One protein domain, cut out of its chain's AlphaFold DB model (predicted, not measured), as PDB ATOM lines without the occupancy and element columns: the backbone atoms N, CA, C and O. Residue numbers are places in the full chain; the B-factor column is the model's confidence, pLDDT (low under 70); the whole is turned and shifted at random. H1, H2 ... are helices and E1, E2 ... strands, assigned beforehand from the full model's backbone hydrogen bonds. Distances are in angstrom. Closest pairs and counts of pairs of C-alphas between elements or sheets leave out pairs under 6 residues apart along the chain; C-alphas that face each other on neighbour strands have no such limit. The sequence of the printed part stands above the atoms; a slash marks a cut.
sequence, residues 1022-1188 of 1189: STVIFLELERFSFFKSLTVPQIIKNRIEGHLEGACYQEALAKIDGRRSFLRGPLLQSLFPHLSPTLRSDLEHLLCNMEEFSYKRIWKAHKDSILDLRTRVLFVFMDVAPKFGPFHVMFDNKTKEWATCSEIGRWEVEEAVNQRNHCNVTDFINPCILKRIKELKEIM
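This is residues 1022 to 1188 of the 1189 residues of the protein "uncharacterized protein LOC108099973 isoform X2" of Drosophila ficusphila (UniProt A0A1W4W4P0). A strongly twisted wall of seven strands has helices H2 and H4 on one face, with H3 near both of them, H6 farther from the sheet beyond H3 and H4, and no named helix on the other face. H1 lies off the sheet between E2 and E3 along the chain, and H5 lies off it after E7. The printed part has 167 residues, with six named helices and seven named strands in the order E1 E2 H1 E3 E4 H2 H3 E5 H4 E6 E7 H5 H6. The mixed sheet runs E1 E6 E7 E4 E3 E2 E5, and the class is mixed, helices and strands. The whole is compact, with a radius of gyration of the C-alphas of 16.3 A and spans of 43 by 42 by 28 A.

E1, residues 1022 to 1024, begins at C-alpha 1022 (-9.903, 396.748, -46.084) and runs on into E2, residues 1027 to 1035, at 96 degrees. E2 is 22.6 A long and bends by 67 degrees at residue 1030. H1 is residues 1040 to 1046, E3 residues 1057 to 1064, 21.3 A, and E4 residues 1067 to 1072, 15.8 A. H2 is residues 1075 to 1079, H3 residues 1085 to 1096, 16.1 A, and E5 residues 1100 to 1104. H4 is residues 1117 to 1127, 15.1 A, E6 residues 1135 to 1139 and E7 residues 1146 to 1150. H5 is residues 1156 to 1161; H6, residues 1175 to 1187, 18.1 A, ends at C-alpha 1187 (-13.949, 381.507, -6.719).

E3 and E2 are antiparallel at 169 degrees, with N 1030 and O 1061 2.8 A apart, within hydrogen-bond range. E3 and E4 form a hairpin, with N 1069 and O 1062 at 2.9 A. E7 and E4 are parallel at 55 degrees, with N 1147 and O 1070 at 2.9 A. E6 and E7 form a hairpin, with N 1148 and O 1138 at 2.9 A. The edge strands are E1, beside E6 with N 1022 and O 1137 at 3.0 A, and E5, beside E2 with N 1034 and O 1101 at 2.9 A. H4 makes two layers with the sheet, a helix on one face, at a height of 9.6 A; H2 is on the same face at 6.7 A. H3 and H4 only just touch, with 3 pairs of C-alphas within 8 A, the closest those of Leu 1094 and Arg 1118, 6.5 A. H3 only grazes the sheet, with residues 1095 to 1096. Every O i to N i+4 pair is within hydrogen-bond range in H1, H2, H3, H4 and H6; in H5 it is 1 of 2.

The two farthest C-alphas, those of Lys 1142 and Ile 1187, are 48.0 A apart. The printed part has no cut; the links E5 to H4 and H5 to H6 are long. Mean pLDDT of the printed part is 78.3; 41 residues are under 70, among them 1153 to 1178.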
ATOM      1  N   SER A1022      -9.907 395.414 -46.655       62.34
ATOM      2  CA  SER A1022      -9.903 396.748 -46.084       62.34
ATOM      3  C   SER A1022      -9.288 396.672 -44.696       62.34
ATOM      4  O   SER A1022      -9.852 396.047 -43.799       62.34
ATOM      5  N   THR A1023      -8.155 397.343 -44.499       64.31
ATOM      6  CA  THR A1023      -7.631 397.633 -43.161       64.31
ATOM      7  C   THR A1023      -8.500 398.740 -42.572       64.31
ATOM      8  O   THR A1023      -8.285 399.928 -42.814       64.31
ATOM      9  N   VAL A1024      -9.577 398.349 -41.896       61.59
ATOM     10  CA  VAL A1024     -10.572 399.287 -41.368       61.59
ATOM     11  C   VAL A1024     -10.027 399.932 -40.100       61.59
ATOM     12  O   VAL A1024      -9.572 399.247 -39.190       61.59
ATOM     13  N   ILE A1025     -10.087 401.263 -40.038       58.28
ATOM     14  CA  ILE A1025      -9.559 402.043 -38.908       58.28
ATOM     15  C   ILE A1025     -10.672 402.467 -37.934       58.28
ATOM     16  O   ILE A1025     -10.379 402.721 -36.771       58.28
ATOM     17  N   PHE A1026     -11.939 402.523 -38.368       62.44
ATOM     18  CA  PHE A1026     -13.072 402.964 -37.545       62.44
ATOM     19  C   PHE A1026     -14.124 401.866 -37.357       62.44
ATOM     20  O   PHE A1026     -14.647 401.326 -38.334       62.44
ATOM     21  N   LEU A1027     -14.478 401.610 -36.097       75.12
ATOM     22  CA  LEU A1027     -15.473 400.625 -35.692       75.12
ATOM     23  C   LEU A1027     -16.497 401.242 -34.731       75.12
ATOM     24  O   LEU A1027     -16.140 401.907 -33.762       75.12
ATOM     25  N   GLU A1028     -17.783 400.960 -34.935       86.69
ATOM     26  CA  GLU A1028     -18.812 401.237 -33.927       86.69
ATOM     27  C   GLU A1028     -19.678 399.996 -33.676       86.69
ATOM     28  O   GLU A1028     -20.622 399.730 -34.418       86.69
ATOM     29  N   LEU A1029     -19.358 399.233 -32.627       89.81
ATOM     30  CA  LEU A1029     -20.120 398.052 -32.209       89.81
ATOM     31  C   LEU A1029     -21.566 398.438 -31.837       89.81
ATOM     32  O   LEU A1029     -21.787 399.378 -31.079       89.81
ATOM     33  N   GLU A1030     -22.562 397.717 -32.355       91.19
ATOM     34  CA  GLU A1030     -23.987 397.916 -32.033       91.19
ATOM     35  C   GLU A1030     -24.601 396.703 -31.319       91.19
ATOM     36  O   GLU A1030     -25.376 396.876 -30.371       91.19
ATOM     37  N   ARG A1031     -24.241 395.489 -31.758       92.75
ATOM     38  CA  ARG A1031     -24.626 394.207 -31.150       92.75
ATOM     39  C   ARG A1031     -23.403 393.298 -31.059       92.75
ATOM     40  O   ARG A1031     -22.621 393.249 -31.998       92.75
ATOM     41  N   PHE A1032     -23.302 392.529 -29.985       93.69
ATOM     42  CA  PHE A1032     -22.481 391.317 -29.933       93.69
ATOM     43  C   PHE A1032     -23.353 390.182 -29.394       93.69
ATOM     44  O   PHE A1032     -24.287 390.418 -28.621       93.69
ATOM     45  N   SER A1033     -23.142 388.958 -29.856       92.56
ATOM     46  CA  SER A1033     -23.917 387.789 -29.447       92.56
ATOM     47  C   SER A1033     -23.012 386.565 -29.408       92.56
ATOM     48  O   SER A1033     -22.310 386.286 -30.376       92.56
ATOM     49  N   PHE A1034     -23.032 385.870 -28.276       94.00
ATOM     50  CA  PHE A1034     -22.233 384.689 -27.979       94.00
ATOM     51  C   PHE A1034     -23.156 383.564 -27.511       94.00
ATOM     52  O   PHE A1034     -24.064 383.801 -26.711       94.00
ATOM     53  N   PHE A1035     -22.891 382.351 -27.983       92.62
ATOM     54  CA  PHE A1035     -23.560 381.123 -27.566       92.62
ATOM     55  C   PHE A1035     -22.484 380.066 -27.332       92.62
ATOM     56  O   PHE A1035     -21.717 379.774 -28.248       92.62
ATOM     57  N   LYS A1036     -22.425 379.483 -26.131       92.38
ATOM     58  CA  LYS A1036     -21.451 378.430 -25.790       92.38
ATOM     59  C   LYS A1036     -21.670 377.157 -26.607       92.38
ATOM     60  O   LYS A1036     -20.716 376.489 -26.986       92.38
ATOM     61  N   SER A1037     -22.938 376.848 -26.850       92.12
ATOM     62  CA  SER A1037     -23.431 375.728 -27.640       92.12
ATOM     63  C   SER A1037     -24.706 376.196 -28.332       92.12
ATOM     64  O   SER A1037     -25.638 376.652 -27.666       92.12
ATOM     65  N   LEU A1038     -24.739 376.152 -29.661       91.31
ATOM     66  CA  LEU A1038     -25.933 376.471 -30.431       91.31
ATOM     67  C   LEU A1038     -26.955 375.344 -30.331       91.31
ATOM     68  O   LEU A1038     -26.662 374.212 -30.697       91.31
ATOM     69  N   THR A1039     -28.177 375.687 -29.934       92.06
ATOM     70  CA  THR A1039     -29.349 374.808 -30.051       92.06
ATOM     71  C   THR A1039     -30.100 375.065 -31.363       92.06
ATOM     72  O   THR A1039     -30.112 376.196 -31.869       92.06
ATOM     73  N   VAL A1040     -30.800 374.063 -31.906       90.06
ATOM     74  CA  VAL A1040     -31.657 374.224 -33.103       90.06
ATOM     75  C   VAL A1040     -32.641 375.411 -32.988       90.06
ATOM     76  O   VAL A1040     -32.716 376.204 -33.936       90.06
ATOM     77  N   PRO A1041     -33.339 375.650 -31.854       89.75
ATOM     78  CA  PRO A1041     -34.155 376.850 -31.673       89.75
ATOM     79  C   PRO A1041     -33.377 378.167 -31.808       89.75
ATOM     80  O   PRO A1041     -33.889 379.102 -32.423       89.75
ATOM     81  N   GLN A1042     -32.145 378.269 -31.291       86.62
ATOM     82  CA  GLN A1042     -31.309 379.470 -31.444       86.62
ATOM     83  C   GLN A1042     -30.830 379.662 -32.889       86.62
ATOM     84  O   GLN A1042     -30.848 380.797 -33.375       86.62
ATOM     85  N   ILE A1043     -30.479 378.580 -33.594       87.62
ATOM     86  CA  ILE A1043     -30.121 378.598 -35.023       87.62
ATOM     87  C   ILE A1043     -31.285 379.154 -35.856       87.62
ATOM     88  O   ILE A1043     -31.095 380.092 -36.633       87.62
ATOM     89  N   ILE A1044     -32.507 378.654 -35.640       84.69
ATOM     90  CA  ILE A1044     -33.720 379.099 -36.350       84.69
ATOM     91  C   ILE A1044     -34.093 380.547 -35.981       84.69
ATOM     92  O   ILE A1044     -34.339 381.373 -36.865       84.69
ATOM     93  N   LYS A1045     -34.107 380.879 -34.682       86.75
ATOM     94  CA  LYS A1045     -34.464 382.203 -34.130       86.75
ATOM     95  C   LYS A1045     -33.553 383.314 -34.652       86.75
ATOM     96  O   LYS A1045     -34.043 384.384 -35.015       86.75
ATOM     97  N   ASN A1046     -32.245 383.062 -34.704       80.56
ATOM     98  CA  ASN A1046     -31.245 384.039 -35.134       80.56
ATOM     99  C   ASN A1046     -30.897 383.946 -36.634       80.56
ATOM    100  O   ASN A1046     -30.282 384.872 -37.154       80.56
ATOM    101  N   ARG A1047     -31.335 382.885 -37.331       83.88
ATOM    102  CA  ARG A1047     -30.989 382.540 -38.729       83.88
ATOM    103  C   ARG A1047     -29.487 382.382 -38.949       83.88
ATOM    104  O   ARG A1047     -28.895 383.010 -39.824       83.88
ATOM    105  N   ILE A1048     -28.876 381.536 -38.128       84.38
ATOM    106  CA  ILE A1048     -27.442 381.263 -38.196       84.38
ATOM    107  C   ILE A1048     -27.195 380.238 -39.304       84.38
ATOM    108  O   ILE A1048     -27.382 379.038 -39.129       84.38
ATOM    109  N   GLU A1049     -26.812 380.727 -40.479       78.75
ATOM    110  CA  GLU A1049     -26.490 379.881 -41.629       78.75
ATOM    111  C   GLU A1049     -25.142 379.160 -41.431       78.75
ATOM    112  O   GLU A1049     -24.184 379.738 -40.913       78.75
ATOM    113  N   GLY A1050     -25.059 377.894 -41.859       78.25
ATOM    114  CA  GLY A1050     -23.805 377.132 -41.947       78.25
ATOM    115  C   GLY A1050     -23.211 376.599 -40.636       78.25
ATOM    116  O   GLY A1050     -22.069 376.156 -40.655       78.25
ATOM    117  N   HIS A1051     -23.943 376.633 -39.517       80.50
ATOM    118  CA  HIS A1051     -23.464 376.137 -38.217       80.50
ATOM    119  C   HIS A1051     -24.249 374.905 -37.753       80.50
ATOM    120  O   HIS A1051     -25.432 374.763 -38.060       80.50
ATOM    121  N   LEU A1052     -23.578 374.023 -37.008       81.75
ATOM    122  CA  LEU A1052     -24.159 372.812 -36.425       81.75
ATOM    123  C   LEU A1052     -24.667 373.065 -34.999       81.75
ATOM    124  O   LEU A1052     -24.189 373.963 -34.303       81.75
ATOM    125  N   GLU A1053     -25.606 372.231 -34.552       87.06
ATOM    126  CA  GLU A1053     -25.961 372.127 -33.134       87.06
ATOM    127  C   GLU A1053     -24.739 371.680 -32.309       87.06
ATOM    128  O   GLU A1053     -23.888 370.933 -32.794       87.06
ATOM    129  N   GLY A1054     -24.608 372.194 -31.085       86.31
ATOM    130  CA  GLY A1054     -23.435 371.978 -30.232       86.31
ATOM    131  C   GLY A1054     -22.277 372.961 -30.457       86.31
ATOM    132  O   GLY A1054     -21.422 373.103 -29.585       86.31
ATOM    133  N   ALA A1055     -22.231 373.671 -31.591       87.12
ATOM    134  CA  ALA A1055     -21.126 374.577 -31.906       87.12
ATOM    135  C   ALA A1055     -21.169 375.878 -31.082       87.12
ATOM    136  O   ALA A1055     -22.227 376.486 -30.920       87.12
ATOM    137  N   CYS A1056     -20.008 376.353 -30.627       88.75
ATOM    138  CA  CYS A1056     -19.863 377.706 -30.088       88.75
ATOM    139  C   CYS A1056     -20.009 378.737 -31.224       88.75
ATOM    140  O   CYS A1056     -19.401 378.578 -32.284       88.75
ATOM    141  N   TYR A1057     -20.804 379.789 -31.018       90.94
ATOM    142  CA  TYR A1057     -21.063 380.830 -32.021       90.94
ATOM    143  C   TYR A1057     -20.806 382.224 -31.472       90.94
ATOM    144  O   TYR A1057     -21.219 382.553 -30.359       90.94
ATOM    145  N   GLN A1058     -20.170 383.058 -32.292       91.81
ATOM    146  CA  GLN A1058     -19.945 384.469 -32.014       91.81
ATOM    147  C   GLN A1058     -20.327 385.307 -33.233       91.81
ATOM    148  O   GLN A1058     -19.948 384.994 -34.361       91.81
ATOM    149  N   GLU A1059     -21.044 386.400 -32.998       91.38
ATOM    150  CA  GLU A1059     -21.443 387.354 -34.029       91.38
ATOM    151  C   GLU A1059     -21.388 388.777 -33.477       91.38
ATOM    152  O   GLU A1059     -21.908 389.056 -32.393       91.38
ATOM    153  N   ALA A1060     -20.824 389.704 -34.250       92.25
ATOM    154  CA  ALA A1060     -20.938 391.131 -33.982       92.25
ATOM    155  C   ALA A1060     -21.676 391.838 -35.124       92.25
ATOM    156  O   ALA A1060     -21.443 391.554 -36.293       92.25
ATOM    157  N   LEU A1061     -22.530 392.805 -34.792       92.38
ATOM    158  CA  LEU A1061     -23.006 393.818 -35.731       92.38
ATOM    159  C   LEU A1061     -22.316 395.126 -35.367       92.38
ATOM    160  O   LEU A1061     -22.504 395.634 -34.257       92.38
ATOM    161  N   ALA A1062     -21.543 395.677 -36.294       91.12
ATOM    162  CA  ALA A1062     -20.832 396.929 -36.089       91.12
ATOM    163  C   ALA A1062     -20.930 397.827 -37.324       91.12
ATOM    164  O   ALA A1062     -21.196 397.355 -38.431       91.12
ATOM    165  N   LYS A1063     -20.707 399.132 -37.148       89.75
ATOM    166  CA  LYS A1063     -20.519 400.044 -38.277       89.75
ATOM    167  C   LYS A1063     -19.050 400.110 -38.663       89.75
ATOM    168  O   LYS A1063     -18.205 400.394 -37.819       89.75
ATOM    169  N   ILE A1064     -18.800 399.915 -39.948       87.25
ATOM    170  CA  ILE A1064     -17.518 400.023 -40.634       87.25
ATOM    171  C   ILE A1064     -17.716 401.012 -41.783       87.25
ATOM    172  O   ILE A1064     -18.656 400.875 -42.565       87.25
ATOM    173  N   ASP A1065     -16.890 402.057 -41.859       83.19
ATOM    174  CA  ASP A1065     -17.055 403.174 -42.810       83.19
ATOM    175  C   ASP A1065     -18.484 403.781 -42.796       83.19
ATOM    176  O   ASP A1065     -19.038 404.176 -43.824       83.19
ATOM    177  N   GLY A1066     -19.138 403.779 -41.626       83.62
ATOM    178  CA  GLY A1066     -20.536 404.200 -41.447       83.62
ATOM    179  C   GLY A1066     -21.605 403.204 -41.933       83.62
ATOM    180  O   GLY A1066     -22.793 403.443 -41.716       83.62
ATOM    181  N   ARG A1067     -21.224 402.077 -42.548       87.31
ATOM    182  CA  ARG A1067     -22.131 400.997 -42.978       87.31
ATOM    183  C   ARG A1067     -22.222 399.908 -41.919       87.31
ATOM    184  O   ARG A1067     -21.210 399.533 -41.349       87.31
ATOM    185  N   ARG A1068     -23.421 399.374 -41.684       91.38
ATOM    186  CA  ARG A1068     -23.621 398.207 -40.814       91.38
ATOM    187  C   ARG A1068     -23.141 396.936 -41.511       91.38
ATOM    188  O   ARG A1068     -23.653 396.624 -42.584       91.38
ATOM    189  N   SER A1069     -22.242 396.215 -40.855       90.81
ATOM    190  CA  SER A1069     -21.693 394.938 -41.305       90.81
ATOM    191  C   SER A1069     -21.798 393.915 -40.177       90.81
ATOM    192  O   SER A1069     -21.444 394.210 -39.031       90.81
ATOM    193  N   PHE A1070     -22.274 392.716 -40.497       90.94
ATOM    194  CA  PHE A1070     -22.150 391.558 -39.620       90.94
ATOM    195  C   PHE A1070     -20.732 390.996 -39.733       90.94
ATOM    196  O   PHE A1070     -20.236 390.785 -40.840       90.94
ATOM    197  N   LEU A1071     -20.087 390.773 -38.590       90.75
ATOM    198  CA  LEU A1071     -18.713 390.299 -38.479       90.75
ATOM    199  C   LEU A1071     -18.686 388.869 -37.937       90.75
ATOM    200  O   LEU A1071     -19.390 388.553 -36.971       90.75
ATOM    201  N   ARG A1072     -17.843 388.032 -38.547       88.44
ATOM    202  CA  ARG A1072     -17.569 386.635 -38.175       88.44
ATOM    203  C   ARG A1072     -16.061 386.377 -38.149       88.44
ATOM    204  O   ARG A1072     -15.322 387.032 -38.880       88.44
ATOM    205  N   GLY A1073     -15.623 385.398 -37.358       85.88
ATOM    206  CA  GLY A1073     -14.210 385.030 -37.190       85.88
ATOM    207  C   GLY A1073     -13.758 385.132 -35.726       85.88
ATOM    208  O   GLY A1073     -14.611 385.094 -34.835       85.88
ATOM    209  N   PRO A1074     -12.446 385.272 -35.449       84.94
ATOM    210  CA  PRO A1074     -11.904 385.520 -34.110       84.94
ATOM    211  C   PRO A1074     -12.280 386.933 -33.624       84.94
ATOM    212  O   PRO A1074     -11.504 387.892 -33.700       84.94
ATOM    213  N   LEU A1075     -13.532 387.084 -33.185       88.25
ATOM    214  CA  LEU A1075     -14.127 388.379 -32.861       88.25
ATOM    215  C   LEU A1075     -13.512 389.009 -31.615       88.25
ATOM    216  O   LEU A1075     -13.299 390.213 -31.611       88.25
ATOM    217  N   LEU A1076     -13.180 388.243 -30.577       87.19
ATOM    218  CA  LEU A1076     -12.594 388.812 -29.357       87.19
ATOM    219  C   LEU A1076     -11.168 389.326 -29.607       87.19
ATOM    220  O   LEU A1076     -10.806 390.395 -29.130       87.19
ATOM    221  N   GLN A1077     -10.401 388.634 -30.449       84.62
ATOM    222  CA  GLN A1077      -9.093 389.056 -30.947       84.62
ATOM    223  C   GLN A1077      -9.213 390.350 -31.772       84.62
ATOM    224  O   GLN A1077      -8.465 391.300 -31.548       84.62
ATOM    225  N   SER A1078     -10.190 390.407 -32.685       84.62
ATOM    226  CA  SER A1078     -10.367 391.509 -33.647       84.62
ATOM    227  C   SER A1078     -11.010 392.765 -33.039       84.62
ATOM    228  O   SER A1078     -10.629 393.884 -33.374       84.62
ATOM    229  N   LEU A1079     -11.966 392.596 -32.121       84.12
ATOM    230  CA  LEU A1079     -12.584 393.681 -31.348       84.12
ATOM    231  C   LEU A1079     -11.633 394.195 -30.259       84.12
ATOM    232  O   LEU A1079     -11.606 395.394 -29.985       84.12
ATOM    233  N   PHE A1080     -10.828 393.312 -29.655       85.94
ATOM    234  CA  PHE A1080      -9.944 393.639 -28.536       85.94
ATOM    235  C   PHE A1080      -8.451 393.316 -28.797       85.94
ATOM    236  O   PHE A1080      -7.807 392.606 -28.012       85.94
ATOM    237  N   PRO A1081      -7.838 393.888 -29.858       79.94
ATOM    238  CA  PRO A1081      -6.451 393.596 -30.240       79.94
ATOM    239  C   PRO A1081      -5.418 394.123 -29.228       79.94
ATOM    240  O   PRO A1081      -4.285 393.663 -29.202       79.94
ATOM    241  N   HIS A1082      -5.817 395.078 -28.387       80.44
ATOM    242  CA  HIS A1082      -4.999 395.753 -27.374       80.44
ATOM    243  C   HIS A1082      -5.080 395.099 -25.977       80.44
ATOM    244  O   HIS A1082      -4.350 395.512 -25.080       80.44
ATOM    245  N   LEU A1083      -5.986 394.135 -25.748       83.25
ATOM    246  CA  LEU A1083      -6.001 393.383 -24.489       83.25
ATOM    247  C   LEU A1083      -4.814 392.420 -24.462       83.25
ATOM    248  O   LEU A1083      -4.505 391.781 -25.469       83.25
ATOM    249  N   SER A1084      -4.185 392.274 -23.294       85.38
ATOM    250  CA  SER A1084      -3.151 391.256 -23.100       85.38
ATOM    251  C   SER A1084      -3.730 389.849 -23.323       85.38
ATOM    252  O   SER A1084      -4.914 389.633 -23.047       85.38
ATOM    253  N   PRO A1085      -2.923 388.862 -23.764       83.81
ATOM    254  CA  PRO A1085      -3.396 387.490 -23.962       83.81
ATOM    255  C   PRO A1085      -4.077 386.905 -22.717       83.81
ATOM    256  O   PRO A1085      -5.107 386.248 -22.833       83.81
ATOM    257  N   THR A1086      -3.567 387.222 -21.522       85.12
ATOM    258  CA  THR A1086      -4.174 386.838 -20.239       85.12
ATOM    259  C   THR A1086      -5.578 387.421 -20.072       85.12
ATOM    260  O   THR A1086      -6.510 386.676 -19.800       85.12
ATOM    261  N   LEU A1087      -5.756 388.730 -20.291       84.62
ATOM    262  CA  LEU A1087      -7.054 389.386 -20.104       84.62
ATOM    263  C   LEU A1087      -8.055 389.023 -21.216       84.62
ATOM    264  O   LEU A1087      -9.257 388.994 -20.967       84.62
ATOM    265  N   ARG A1088      -7.572 388.690 -22.421       86.62
ATOM    266  CA  ARG A1088      -8.380 388.095 -23.498       86.62
ATOM    267  C   ARG A1088      -8.856 386.687 -23.117       86.62
ATOM    268  O   ARG A1088     -10.040 386.405 -23.258       86.62
ATOM    269  N   SER A1089      -7.976 385.858 -22.554       86.44
ATOM    270  CA  SER A1089      -8.320 384.523 -22.044       86.44
ATOM    271  C   SER A1089      -9.290 384.583 -20.854       86.44
ATOM    272  O   SER A1089     -10.240 383.809 -20.803       86.44
ATOM    273  N   ASP A1090      -9.134 385.550 -19.941       87.75
ATOM    274  CA  ASP A1090     -10.091 385.792 -18.850       87.75
ATOM    275  C   ASP A1090     -11.476 386.216 -19.386       87.75
ATOM    276  O   ASP A1090     -12.507 385.788 -18.863       87.75
ATOM    277  N   LEU A1091     -11.517 387.016 -20.461       89.25
ATOM    278  CA  LEU A1091     -12.749 387.434 -21.143       89.25
ATOM    279  C   LEU A1091     -13.441 386.260 -21.861       89.25
ATOM    280  O   LEU A1091     -14.659 386.103 -21.766       89.25
ATOM    281  N   GLU A1092     -12.663 385.415 -22.539       89.44
ATOM    282  CA  GLU A1092     -13.118 384.162 -23.156       89.44
ATOM    283  C   GLU A1092     -13.649 383.187 -22.099       89.44
ATOM    284  O   GLU A1092     -14.725 382.618 -22.277       89.44
ATOM    285  N   HIS A1093     -12.969 383.059 -20.957       88.38
ATOM    286  CA  HIS A1093     -13.423 382.244 -19.835       88.38
ATOM    287  C   HIS A1093     -14.737 382.773 -19.237       88.38
ATOM    288  O   HIS A1093     -15.647 381.989 -18.972       88.38
ATOM    289  N   LEU A1094     -14.894 384.092 -19.074       91.25
ATOM    290  CA  LEU A1094     -16.156 384.694 -18.617       91.25
ATOM    291  C   LEU A1094     -17.324 384.426 -19.582       91.25
ATOM    292  O   LEU A1094     -18.435 384.171 -19.122       91.25
ATOM    293  N   LEU A1095     -17.080 384.445 -20.897       90.75
ATOM    294  CA  LEU A1095     -18.088 384.114 -21.910       90.75
ATOM    295  C   LEU A1095     -18.427 382.616 -21.908       90.75
ATOM    296  O   LEU A1095     -19.596 382.261 -21.787       90.75
ATOM    297  N   CYS A1096     -17.425 381.735 -21.929       89.00
ATOM    298  CA  CYS A1096     -17.598 380.276 -21.878       89.00
ATOM    299  C   CYS A1096     -18.217 379.753 -20.566       89.00
ATOM    300  O   CYS A1096     -18.618 378.589 -20.497       89.00
ATOM    301  N   ASN A1097     -18.330 380.590 -19.532       89.50
ATOM    302  CA  ASN A1097     -19.049 380.293 -18.291       89.50
ATOM    303  C   ASN A1097     -20.529 380.733 -18.297       89.50
ATOM    304  O   ASN A1097     -21.217 380.601 -17.281       89.50
ATOM    305  N   MET A1098     -21.039 381.217 -19.430       87.81
ATOM    306  CA  MET A1098     -22.462 381.461 -19.682       87.81
ATOM    307  C   MET A1098     -22.930 380.653 -20.898       87.81
ATOM    308  O   MET A1098     -22.127 380.263 -21.742       87.81
ATOM    309  N   GLU A1099     -24.233 380.399 -20.998       89.44
ATOM    310  CA  GLU A1099     -24.823 379.649 -22.118       89.44
ATOM    311  C   GLU A1099     -25.086 380.554 -23.332       89.44
ATOM    312  O   GLU A1099     -24.654 380.253 -24.445       89.44
ATOM    313  N   GLU A1100     -25.732 381.700 -23.098       92.44
ATOM    314  CA  GLU A1100     -26.017 382.757 -24.073       92.44
ATOM    315  C   GLU A1100     -25.630 384.121 -23.470       92.44
ATOM    316  O   GLU A1100     -25.912 384.405 -22.307       92.44
ATOM    317  N   PHE A1101     -25.017 384.993 -24.271       93.56
ATOM    318  CA  PHE A1101     -24.785 386.397 -23.930       93.56
ATOM    319  C   PHE A1101     -25.130 387.283 -25.123       93.56
ATOM    320  O   PHE A1101     -24.627 387.073 -26.227       93.56
ATOM    321  N   SER A1102     -25.961 388.309 -24.911       91.50
ATOM    322  CA  SER A1102     -26.270 389.295 -25.951       91.50
ATOM    323  C   SER A1102     -26.071 390.729 -25.460       91.50
ATOM    324  O   SER A1102     -26.788 391.238 -24.600       91.50
ATOM    325  N   TYR A1103     -25.097 391.404 -26.064       92.12
ATOM    326  CA  TYR A1103     -24.852 392.829 -25.896       92.12
ATOM    327  C   TYR A1103     -25.631 393.622 -26.946       92.12
ATOM    328  O   TYR A1103     -25.622 393.286 -28.132       92.12
ATOM    329  N   LYS A1104     -26.271 394.715 -26.522       90.69
ATOM    330  CA  LYS A1104     -26.892 395.719 -27.399       90.69
ATOM    331  C   LYS A1104     -26.562 397.094 -26.834       90.69
ATOM    332  O   LYS A1104     -27.042 397.418 -25.753       90.69
ATOM    333  N   ARG A1105     -25.832 397.932 -27.573       83.62
ATOM    334  CA  ARG A1105     -25.291 399.217 -27.071       83.62
ATOM    335  C   ARG A1105     -26.329 400.251 -26.602       83.62
ATOM    336  O   ARG A1105     -26.000 401.206 -25.906       83.62
ATOM    337  N   ILE A1106     -27.599 400.071 -26.963       79.19
ATOM    338  CA  ILE A1106     -28.716 400.899 -26.472       79.19
ATOM    339  C   ILE A1106     -29.052 400.568 -24.999       79.19
ATOM    340  O   ILE A1106     -29.565 401.417 -24.272       79.19
ATOM    341  N   TRP A1107     -28.752 399.350 -24.536       76.00
ATOM    342  CA  TRP A1107     -29.098 398.852 -23.206       76.00
ATOM    343  C   TRP A1107     -27.901 398.962 -22.255       76.00
ATOM    344  O   TRP A1107     -26.943 398.200 -22.349       76.00
ATOM    345  N   LYS A1108     -27.968 399.887 -21.290       75.44
ATOM    346  CA  LYS A1108     -26.933 400.095 -20.257       75.44
ATOM    347  C   LYS A1108     -26.996 399.036 -19.145       75.44
ATOM    348  O   LYS A1108     -27.073 399.369 -17.964       75.44
ATOM    349  N   ALA A1109     -26.995 397.759 -19.523       73.69
ATOM    350  CA  ALA A1109     -27.204 396.625 -18.620       73.69
ATOM    351  C   ALA A1109     -26.146 396.531 -17.501       73.69
ATOM    352  O   ALA A1109     -26.442 396.038 -16.419       73.69
ATOM    353  N   HIS A1110     -24.952 397.111 -17.686       72.44
ATOM    354  CA  HIS A1110     -23.949 397.250 -16.622       72.44
ATOM    355  C   HIS A1110     -24.463 398.007 -15.371       72.44
ATOM    356  O   HIS A1110     -23.933 397.807 -14.271       72.44
ATOM    357  N   LYS A1111     -25.493 398.860 -15.510       74.94
ATOM    358  CA  LYS A1111     -26.136 399.589 -14.399       74.94
ATOM    359  C   LYS A1111     -27.234 398.803 -13.680       74.94
ATOM    360  O   LYS A1111     -27.586 399.186 -12.571       74.94
ATOM    361  N   ASP A1112     -27.765 397.744 -14.283       80.62
ATOM    362  CA  ASP A1112     -28.814 396.934 -13.669       80.62
ATOM    363  C   ASP A1112     -28.211 396.080 -12.543       80.62
ATOM    364  O   ASP A1112     -27.244 395.352 -12.762       80.62
ATOM    365  N   SER A1113     -28.733 396.198 -11.322       78.88
ATOM    366  CA  SER A1113     -28.266 395.430 -10.162       78.88
ATOM    367  C   SER A1113     -28.860 394.024 -10.076       78.88
ATOM    368  O   SER A1113     -28.370 393.232  -9.274       78.88
ATOM    369  N   ILE A1114     -29.876 393.710 -10.885       83.94
ATOM    370  CA  ILE A1114     -30.542 392.400 -10.940       83.94
ATOM    371  C   ILE A1114     -29.750 391.425 -11.832       83.94
ATOM    372  O   ILE A1114     -29.833 390.212 -11.661       83.94
ATOM    373  N   LEU A1115     -28.953 391.945 -12.773       83.69
ATOM    374  CA  LEU A1115     -28.146 391.134 -13.683       83.69
ATOM    375  C   LEU A1115     -26.857 390.614 -13.033       83.69
ATOM    376  O   LEU A1115     -26.181 391.323 -12.284       83.69
ATOM    377  N   ASP A1116     -26.489 389.386 -13.408       86.44
ATOM    378  CA  ASP A1116     -25.245 388.708 -13.027       86.44
ATOM    379  C   ASP A1116     -24.019 389.620 -13.217       86.44
ATOM    380  O   ASP A1116     -23.840 390.248 -14.267       86.44
ATOM    381  N   LEU A1117     -23.142 389.657 -12.211       85.50
ATOM    382  CA  LEU A1117     -21.883 390.394 -12.241       85.50
ATOM    383  C   LEU A1117     -21.049 390.057 -13.490       85.50
ATOM    384  O   LEU A1117     -20.482 390.973 -14.083       85.50
ATOM    385  N   ARG A1118     -21.035 388.797 -13.946       88.00
ATOM    386  CA  ARG A1118     -20.333 388.373 -15.175       88.00
ATOM    387  C   ARG A1118     -20.918 389.051 -16.418       88.00
ATOM    388  O   ARG A1118     -20.180 389.646 -17.202       88.00
ATOM    389  N   THR A1119     -22.248 389.068 -16.543       89.19
ATOM    390  CA  THR A1119     -22.963 389.802 -17.606       89.19
ATOM    391  C   THR A1119     -22.658 391.300 -17.540       89.19
ATOM    392  O   THR A1119     -22.326 391.908 -18.557       89.19
ATOM    393  N   ARG A1120     -22.714 391.910 -16.351       88.56
ATOM    394  CA  ARG A1120     -22.454 393.347 -16.164       88.56
ATOM    395  C   ARG A1120     -21.020 393.737 -16.528       88.56
ATOM    396  O   ARG A1120     -20.832 394.754 -17.191       88.56
ATOM    397  N   VAL A1121     -20.032 392.926 -16.141       87.75
ATOM    398  CA  VAL A1121     -18.620 393.087 -16.530       87.75
ATOM    399  C   VAL A1121     -18.472 393.025 -18.048       87.75
ATOM    400  O   VAL A1121     -17.858 393.912 -18.634       87.75
ATOM    401  N   LEU A1122     -19.076 392.033 -18.705       90.25
ATOM    402  CA  LEU A1122     -18.986 391.888 -20.158       90.25
ATOM    403  C   LEU A1122     -19.681 393.028 -20.914       90.25
ATOM    404  O   LEU A1122     -19.169 393.468 -21.940       90.25
ATOM    405  N   PHE A1123     -20.774 393.590 -20.386       90.75
ATOM    406  CA  PHE A1123     -21.334 394.841 -20.912       90.75
ATOM    407  C   PHE A1123     -20.350 396.016 -20.797       90.75
ATOM    408  O   PHE A1123     -20.249 396.784 -21.747       90.75
ATOM    409  N   VAL A1124     -19.584 396.136 -19.703       87.94
ATOM    410  CA  VAL A1124     -18.526 397.165 -19.594       87.94
ATOM    411  C   VAL A1124     -17.430 396.944 -20.638       87.94
ATOM    412  O   VAL A1124     -17.070 397.897 -21.319       87.94
ATOM    413  N   PHE A1125     -16.937 395.716 -20.838       87.19
ATOM    414  CA  PHE A1125     -15.950 395.444 -21.896       87.19
ATOM    415  C   PHE A1125     -16.478 395.802 -23.291       87.19
ATOM    416  O   PHE A1125     -15.776 396.454 -24.058       87.19
ATOM    417  N   MET A1126     -17.723 395.442 -23.611       89.06
ATOM    418  CA  MET A1126     -18.336 395.757 -24.908       89.06
ATOM    419  C   MET A1126     -18.642 397.259 -25.080       89.06
ATOM    420  O   MET A1126     -18.555 397.765 -26.196       89.06
ATOM    421  N   ASP A1127     -18.930 397.994 -23.999       84.12
ATOM    422  CA  ASP A1127     -19.068 399.462 -24.007       84.12
ATOM    423  C   ASP A1127     -17.710 400.191 -24.141       84.12
ATOM    424  O   ASP A1127     -17.657 401.291 -24.696       84.12
ATOM    425  N   VAL A1128     -16.619 399.582 -23.658       78.94
ATOM    426  CA  VAL A1128     -15.226 400.078 -23.758       78.94
ATOM    427  C   VAL A1128     -14.527 399.584 -25.043       78.94
ATOM    428  O   VAL A1128     -13.400 399.987 -25.326       78.94
ATOM    429  N   ALA A1129     -15.199 398.771 -25.870       77.50
ATOM    430  CA  ALA A1129     -14.665 398.289 -27.143       77.50
ATOM    431  C   ALA A1129     -14.155 399.460 -28.018       77.50
ATOM    432  O   ALA A1129     -14.854 400.468 -28.197       77.50
ATOM    433  N   PRO A1130     -12.926 399.367 -28.555       68.25
ATOM    434  CA  PRO A1130     -12.233 400.494 -29.154       68.25
ATOM    435  C   PRO A1130     -12.941 400.944 -30.428       68.25
ATOM    436  O   PRO A1130     -13.149 400.172 -31.362       68.25
ATOM    437  N   LYS A1131     -13.203 402.250 -30.522       71.19
ATOM    438  CA  LYS A1131     -13.691 402.870 -31.767       71.19
ATOM    439  C   LYS A1131     -12.669 402.807 -32.910       71.19
ATOM    440  O   LYS A1131     -13.015 403.062 -34.060       71.19
ATOM    441  N   PHE A1132     -11.416 402.496 -32.575       60.69
ATOM    442  CA  PHE A1132     -10.284 402.403 -33.487       60.69
ATOM    443  C   PHE A1132      -9.424 401.187 -33.114       60.69
ATOM    444  O   PHE A1132      -8.544 401.272 -32.258       60.69
ATOM    445  N   GLY A1133      -9.694 400.042 -33.738       63.59
ATOM    446  CA  GLY A1133      -8.862 398.840 -33.665       63.59
ATOM    447  C   GLY A1133      -8.386 398.484 -35.072       63.59
ATOM    448  O   GLY A1133      -9.211 398.519 -35.982       63.59
ATOM    449  N   PRO A1134      -7.096 398.176 -35.297       65.75
ATOM    450  CA  PRO A1134      -6.649 397.684 -36.585       65.75
ATOM    451  C   PRO A1134      -6.968 396.188 -36.632       65.75
ATOM    452  O   PRO A1134      -6.471 395.412 -35.818       65.75
ATOM    453  N   PHE A1135      -7.813 395.784 -37.568       75.12
ATOM    454  CA  PHE A1135      -8.000 394.381 -37.913       75.12
ATOM    455  C   PHE A1135      -8.287 394.270 -39.408       75.12
ATOM    456  O   PHE A1135      -8.797 395.211 -40.030       75.12
ATOM    457  N   HIS A1136      -7.919 393.137 -39.998       81.56
ATOM    458  CA  HIS A1136      -8.201 392.893 -41.406       81.56
ATOM    459  C   HIS A1136      -9.673 392.531 -41.563       81.56
ATOM    460  O   HIS A1136     -10.190 391.657 -40.866       81.56
ATOM    461  N   VAL A1137     -10.350 393.220 -42.481       86.62
ATOM    462  CA  VAL A1137     -11.756 392.982 -42.813       86.62
ATOM    463  C   VAL A1137     -11.840 392.606 -44.283       86.62
ATOM    464  O   VAL A1137     -11.580 393.429 -45.165       86.62
ATOM    465  N   MET A1138     -12.212 391.356 -44.543       88.50
ATOM    466  CA  MET A1138     -12.543 390.869 -45.876       88.50
ATOM    467  C   MET A1138     -14.064 390.855 -46.012       88.50
ATOM    468  O   MET A1138     -14.747 390.155 -45.270       88.50
ATOM    469  N   PHE A1139     -14.611 391.643 -46.937       89.25
ATOM    470  CA  PHE A1139     -16.058 391.655 -47.161       89.25
ATOM    471  C   PHE A1139     -16.477 390.465 -48.022       89.25
ATOM    472  O   PHE A1139     -16.120 390.395 -49.199       89.25
ATOM    473  N   ASP A1140     -17.300 389.584 -47.456       85.69
ATOM    474  CA  ASP A1140     -17.798 388.367 -48.109       85.69
ATOM    475  C   ASP A1140     -18.639 388.692 -49.367       85.69
ATOM    476  O   ASP A1140     -18.851 387.847 -50.237       85.69
ATOM    477  N   ASN A1141     -19.149 389.928 -49.475       85.94
ATOM    478  CA  ASN A1141     -19.981 390.378 -50.585       85.94
ATOM    479  C   ASN A1141     -19.782 391.862 -50.969       85.94
ATOM    480  O   ASN A1141     -19.308 392.699 -50.201       85.94
ATOM    481  N   LYS A1142     -20.219 392.220 -52.187       84.06
ATOM    482  CA  LYS A1142     -20.144 393.601 -52.714       84.06
ATOM    483  C   LYS A1142     -21.101 394.590 -52.032       84.06
ATOM    484  O   LYS A1142     -20.962 395.794 -52.240       84.06
ATOM    485  N   THR A1143     -22.073 394.123 -51.246       84.00
ATOM    486  CA  THR A1143     -22.953 395.000 -50.456       84.00
ATOM    487  C   THR A1143     -22.276 395.500 -49.174       84.00
ATOM    488  O   THR A1143     -22.669 396.557 -48.672       84.00
ATOM    489  N   LYS A1144     -21.199 394.830 -48.721       86.50
ATOM    490  CA  LYS A1144     -20.536 395.009 -47.417       86.50
ATOM    491  C   LYS A1144     -21.445 394.665 -46.221       86.50
ATOM    492  O   LYS A1144     -21.260 395.210 -45.140       86.50
ATOM    493  N   GLU A1145     -22.431 393.786 -46.408       87.88
ATOM    494  CA  GLU A1145     -23.379 393.392 -45.344       87.88
ATOM    495  C   GLU A1145     -22.800 392.328 -44.405       87.88
ATOM    496  O   GLU A1145     -23.108 392.333 -43.215       87.88
ATOM    497  N   TRP A1146     -21.941 391.453 -44.932       89.56
ATOM    498  CA  TRP A1146     -21.183 390.454 -44.180       89.56
ATOM    499  C   TRP A1146     -19.688 390.665 -44.411       89.56
ATOM    500  O   TRP A1146     -19.272 391.058 -45.508       89.56
ATOM    501  N   ALA A1147     -18.891 390.429 -43.373       89.62
ATOM    502  CA  ALA A1147     -17.445 390.431 -43.464       89.62
ATOM    503  C   ALA A1147     -16.806 389.451 -42.479       89.62
ATOM    504  O   ALA A1147     -17.188 389.360 -41.310       89.62
ATOM    505  N   THR A1148     -15.761 388.786 -42.947       88.31
ATOM    506  CA  THR A1148     -14.878 387.972 -42.123       88.31
ATOM    507  C   THR A1148     -13.755 388.856 -41.573       88.31
ATOM    508  O   THR A1148     -13.058 389.531 -42.337       88.31
ATOM    509  N   CYS A1149     -13.584 388.882 -40.249       88.81
ATOM    510  CA  CYS A1149     -12.441 389.519 -39.596       88.81
ATOM    511  C   CYS A1149     -11.301 388.512 -39.398       88.81
ATOM    512  O   CYS A1149     -11.556 387.351 -39.077       88.81
ATOM    513  N   SER A1150     -10.052 388.958 -39.519       83.38
ATOM    514  CA  SER A1150      -8.875 388.162 -39.151       83.38
ATOM    515  C   SER A1150      -7.891 388.970 -38.305       83.38
ATOM    516  O   SER A1150      -7.776 390.190 -38.454       83.38
ATOM    517  N   GLU A1151      -7.181 388.276 -37.411       75.25
ATOM    518  CA  GLU A1151      -6.125 388.872 -36.588       75.25
ATOM    519  C   GLU A1151      -4.996 389.410 -37.487       75.25
ATOM    520  O   GLU A1151      -4.672 388.817 -38.518       75.25
ATOM    521  N   ILE A1152      -4.432 390.562 -37.117       71.56
ATOM    522  CA  ILE A1152      -3.281 391.150 -37.812       71.56
ATOM    523  C   ILE A1152      -2.022 390.398 -37.389       71.56
ATOM    524  O   ILE A1152      -1.796 390.174 -36.197       71.56
ATOM    525  N   GLY A1153      -1.201 390.011 -38.366       62.91
ATOM    526  CA  GLY A1153       0.035 389.288 -38.091       62.91
ATOM    527  C   GLY A1153       0.994 390.157 -37.279       62.91
ATOM    528  O   GLY A1153       1.144 391.342 -37.565       62.91
ATOM    529  N   ARG A1154       1.685 389.573 -36.289       50.12
ATOM    530  CA  ARG A1154       2.592 390.293 -35.366       50.12
ATOM    531  C   ARG A1154       3.587 391.231 -36.076       50.12
ATOM    532  O   ARG A1154       3.934 392.262 -35.519       50.12
ATOM    533  N   TRP A1155       3.992 390.893 -37.299       47.12
ATOM    534  CA  TRP A1155       4.911 391.661 -38.144       47.12
ATOM    535  C   TRP A1155       4.295 392.924 -38.773       47.12
ATOM    536  O   TRP A1155       4.955 393.952 -38.853       47.12
ATOM    537  N   GLU A1156       3.012 392.903 -39.149       51.72
ATOM    538  CA  GLU A1156       2.300 394.083 -39.684       51.72
ATOM    539  C   GLU A1156       2.047 395.149 -38.597       51.72
ATOM    540  O   GLU A1156       1.713 396.301 -38.884       51.72
ATOM    541  N   VAL A1157       2.206 394.775 -37.321       51.69
ATOM    542  CA  VAL A1157       2.024 395.676 -36.179       51.69
ATOM    543  C   VAL A1157       3.142 396.721 -36.104       51.69
ATOM    544  O   VAL A1157       2.877 397.820 -35.630       51.69
ATOM    545  N   GLU A1158       4.354 396.458 -36.602       44.22
ATOM    546  CA  GLU A1158       5.490 397.389 -36.461       44.22
ATOM    547  C   GLU A1158       5.353 398.645 -37.345       44.22
ATOM    548  O   GLU A1158       5.584 399.764 -36.872       44.22
ATOM    549  N   GLU A1159       4.857 398.517 -38.581       43.62
ATOM    550  CA  GLU A1159       4.500 399.686 -39.407       43.62
ATOM    551  C   GLU A1159       3.343 400.496 -38.788       43.62
ATOM    552  O   GLU A1159       3.316 401.726 -38.878       43.62
ATOM    553  N   ALA A1160       2.410 399.829 -38.098       45.00
ATOM    554  CA  ALA A1160       1.275 400.471 -37.432       45.00
ATOM    555  C   ALA A1160       1.624 401.102 -36.064       45.00
ATOM    556  O   ALA A1160       1.016 402.105 -35.677       45.00
ATOM    557  N   VAL A1161       2.595 400.552 -35.326       43.19
ATOM    558  CA  VAL A1161       3.050 401.045 -34.007       43.19
ATOM    559  C   VAL A1161       3.766 402.387 -34.127       43.19
ATOM    560  O   VAL A1161       3.557 403.265 -33.290       43.19
ATOM    561  N   ASN A1162       4.464 402.619 -35.240       41.91
ATOM    562  CA  ASN A1162       4.997 403.935 -35.608       41.91
ATOM    563  C   ASN A1162       3.904 405.021 -35.811       41.91
ATOM    564  O   ASN A1162       4.221 406.186 -36.059       41.91
ATOM    565  N   GLN A1163       2.613 404.677 -35.677       43.09
ATOM    566  CA  GLN A1163       1.481 405.607 -35.690       43.09
ATOM    567  C   GLN A1163       0.490 405.421 -34.520       43.09
ATOM    568  O   GLN A1163      -0.726 405.496 -34.741       43.09
ATOM    569  N   ARG A1164       0.930 405.222 -33.261       42.22
ATOM    570  CA  ARG A1164      -0.051 405.249 -32.153       42.22
ATOM    571  C   ARG A1164       0.402 405.702 -30.763       42.22
ATOM    572  O   ARG A1164       1.459 405.342 -30.267       42.22
ATOM    573  N   ASN A1165      -0.520 406.395 -30.089       40.69
ATOM    574  CA  ASN A1165      -0.565 406.487 -28.631       40.69
ATOM    575  C   ASN A1165      -0.872 405.093 -28.051       40.69
ATOM    576  O   ASN A1165      -1.794 404.424 -28.530       40.69
ATOM    577  N   HIS A1166      -0.183 404.677 -26.990       38.41
ATOM    578  CA  HIS A1166      -0.583 403.484 -26.239       38.41
ATOM    579  C   HIS A1166      -1.940 403.714 -25.557       38.41
ATOM    580  O   HIS A1166      -2.082 404.607 -24.729       38.41
ATOM    581  N   CYS A1167      -2.931 402.886 -25.893       41.56
ATOM    582  CA  CYS A1167      -4.223 402.837 -25.214       41.56
ATOM    583  C   CYS A1167      -4.251 401.598 -24.314       41.56
ATOM    584  O   CYS A1167      -4.555 400.498 -24.778       41.56
ATOM    585  N   ASN A1168      -3.904 401.767 -23.040       50.78
ATOM    586  CA  ASN A1168      -3.903 400.682 -22.068       50.78
ATOM    587  C   ASN A1168      -5.267 400.590 -21.362       50.78
ATOM    588  O   ASN A1168      -5.714 401.529 -20.709       50.78
ATOM    589  N   VAL A1169      -5.947 399.448 -21.481       51.47
ATOM    590  CA  VAL A1169      -7.314 399.280 -20.958       51.47
ATOM    591  C   VAL A1169      -7.386 399.259 -19.426       51.47
ATOM    592  O   VAL A1169      -8.445 399.576 -18.883       51.47
ATOM    593  N   THR A1170      -6.284 399.003 -18.707       54.59
ATOM    594  CA  THR A1170      -6.272 399.157 -17.234       54.59
ATOM    595  C   THR A1170      -6.522 400.589 -16.774       54.59
ATOM    596  O   THR A1170      -6.902 400.801 -15.628       54.59
ATOM    597  N   ASP A1171      -6.336 401.561 -17.666       51.25
ATOM    598  CA  ASP A1171      -6.437 402.985 -17.356       51.25
ATOM    599  C   ASP A1171      -7.888 403.478 -17.547       51.25
ATOM    600  O   ASP A1171      -8.289 404.501 -16.990       51.25
ATOM    601  N   PHE A1172      -8.702 402.708 -18.284       50.22
ATOM    602  CA  PHE A1172     -10.124 402.962 -18.545       50.22
ATOM    603  C   PHE A1172     -11.061 402.052 -17.733       50.22
ATOM    604  O   PHE A1172     -12.168 402.466 -17.380       50.22
ATOM    605  N   ILE A1173     -10.647 400.819 -17.416       56.19
ATOM    606  CA  ILE A1173     -11.409 399.905 -16.557       56.19
ATOM    607  C   ILE A1173     -10.988 400.109 -15.102       56.19
ATOM    608  O   ILE A1173      -9.854 399.832 -14.722       56.19
ATOM    609  N   ASN A1174     -11.940 400.534 -14.268       63.72
ATOM    610  CA  ASN A1174     -11.743 400.728 -12.831       63.72
ATOM    611  C   ASN A1174     -11.057 399.494 -12.185       63.72
ATOM    612  O   ASN A1174     -11.580 398.383 -12.333       63.72
ATOM    613  N   PRO A1175      -9.952 399.655 -11.426       61.53
ATOM    614  CA  PRO A1175      -9.214 398.537 -10.829       61.53
ATOM    615  C   PRO A1175     -10.056 397.579  -9.974       61.53
ATOM    616  O   PRO A1175      -9.758 396.389  -9.927       61.53
ATOM    617  N   CYS A1176     -11.146 398.044  -9.354       55.41
ATOM    618  CA  CYS A1176     -12.073 397.191  -8.604       55.41
ATOM    619  C   CYS A1176     -12.839 396.198  -9.497       55.41
ATOM    620  O   CYS A1176     -13.266 395.153  -9.015       55.41
ATOM    621  N   ILE A1177     -13.013 396.493 -10.791       66.62
ATOM    622  CA  ILE A1177     -13.592 395.563 -11.773       66.62
ATOM    623  C   ILE A1177     -12.566 394.481 -12.117       66.62
ATOM    624  O   ILE A1177     -12.889 393.300 -12.054       66.62
ATOM    625  N   LEU A1178     -11.316 394.864 -12.398       67.75
ATOM    626  CA  LEU A1178     -10.231 393.910 -12.663       67.75
ATOM    627  C   LEU A1178      -9.943 393.017 -11.446       67.75
ATOM    628  O   LEU A1178      -9.738 391.817 -11.608       67.75
ATOM    629  N   LYS A1179     -10.003 393.570 -10.224       71.62
ATOM    630  CA  LYS A1179      -9.917 392.789  -8.982       71.62
ATOM    631  C   LYS A1179     -11.073 391.793  -8.876       71.62
ATOM    632  O   LYS A1179     -10.810 390.617  -8.677       71.62
ATOM    633  N   ARG A1180     -12.319 392.218  -9.128       69.19
ATOM    634  CA  ARG A1180     -13.498 391.328  -9.125       69.19
ATOM    635  C   ARG A1180     -13.464 390.228 -10.178       69.19
ATOM    636  O   ARG A1180     -14.031 389.172  -9.943       69.19
ATOM    637  N   ILE A1181     -12.812 390.440 -11.320       67.62
ATOM    638  CA  ILE A1181     -12.615 389.383 -12.327       67.62
ATOM    639  C   ILE A1181     -11.642 388.322 -11.807       67.62
ATOM    640  O   ILE A1181     -11.902 387.134 -11.980       67.62
ATOM    641  N   LYS A1182     -10.566 388.733 -11.123       71.62
ATOM    642  CA  LYS A1182      -9.639 387.804 -10.461       71.62
ATOM    643  C   LYS A1182     -10.298 387.082  -9.288       71.62
ATOM    644  O   LYS A1182     -10.254 385.865  -9.259       71.62
ATOM    645  N   GLU A1183     -11.011 387.802  -8.423       71.19
ATOM    646  CA  GLU A1183     -11.799 387.219  -7.325       71.19
ATOM    647  C   GLU A1183     -12.829 386.205  -7.853       71.19
ATOM    648  O   GLU A1183     -12.933 385.110  -7.320       71.19
ATOM    649  N   LEU A1184     -13.551 386.514  -8.940       66.81
ATOM    650  CA  LEU A1184     -14.451 385.552  -9.588       66.81
ATOM    651  C   LEU A1184     -13.696 384.337 -10.144       66.81
ATOM    652  O   LEU A1184     -14.178 383.223  -9.995       66.81
ATOM    653  N   LYS A1185     -12.525 384.528 -10.760       64.75
ATOM    654  CA  LYS A1185     -11.694 383.429 -11.275       64.75
ATOM    655  C   LYS A1185     -11.167 382.529 -10.149       64.75
ATOM    656  O   LYS A1185     -11.177 381.319 -10.311       64.75
ATOM    657  N   GLU A1186     -10.781 383.113  -9.018       72.19
ATOM    658  CA  GLU A1186     -10.325 382.435  -7.791       72.19
ATOM    659  C   GLU A1186     -11.476 381.762  -7.009       72.19
ATOM    660  O   GLU A1186     -11.229 380.877  -6.199       72.19
ATOM    661  N   ILE A1187     -12.732 382.153  -7.255       68.00
ATOM    662  CA  ILE A1187     -13.949 381.507  -6.719       68.00
ATOM    663  C   ILE A1187     -14.484 380.410  -7.669       68.00
ATOM    664  O   ILE A1187     -15.333 379.610  -7.275       68.00
ATOM    665  N   MET A1188     -14.018 380.370  -8.922       48.12
ATOM    666  CA  MET A1188     -14.519 379.487  -9.989       48.12
ATOM    667  C   MET A1188     -13.493 378.453 -10.493       48.12
ATOM    668  O   MET A1188     -13.774 377.780 -11.487       48.12
TER     669      MET A1188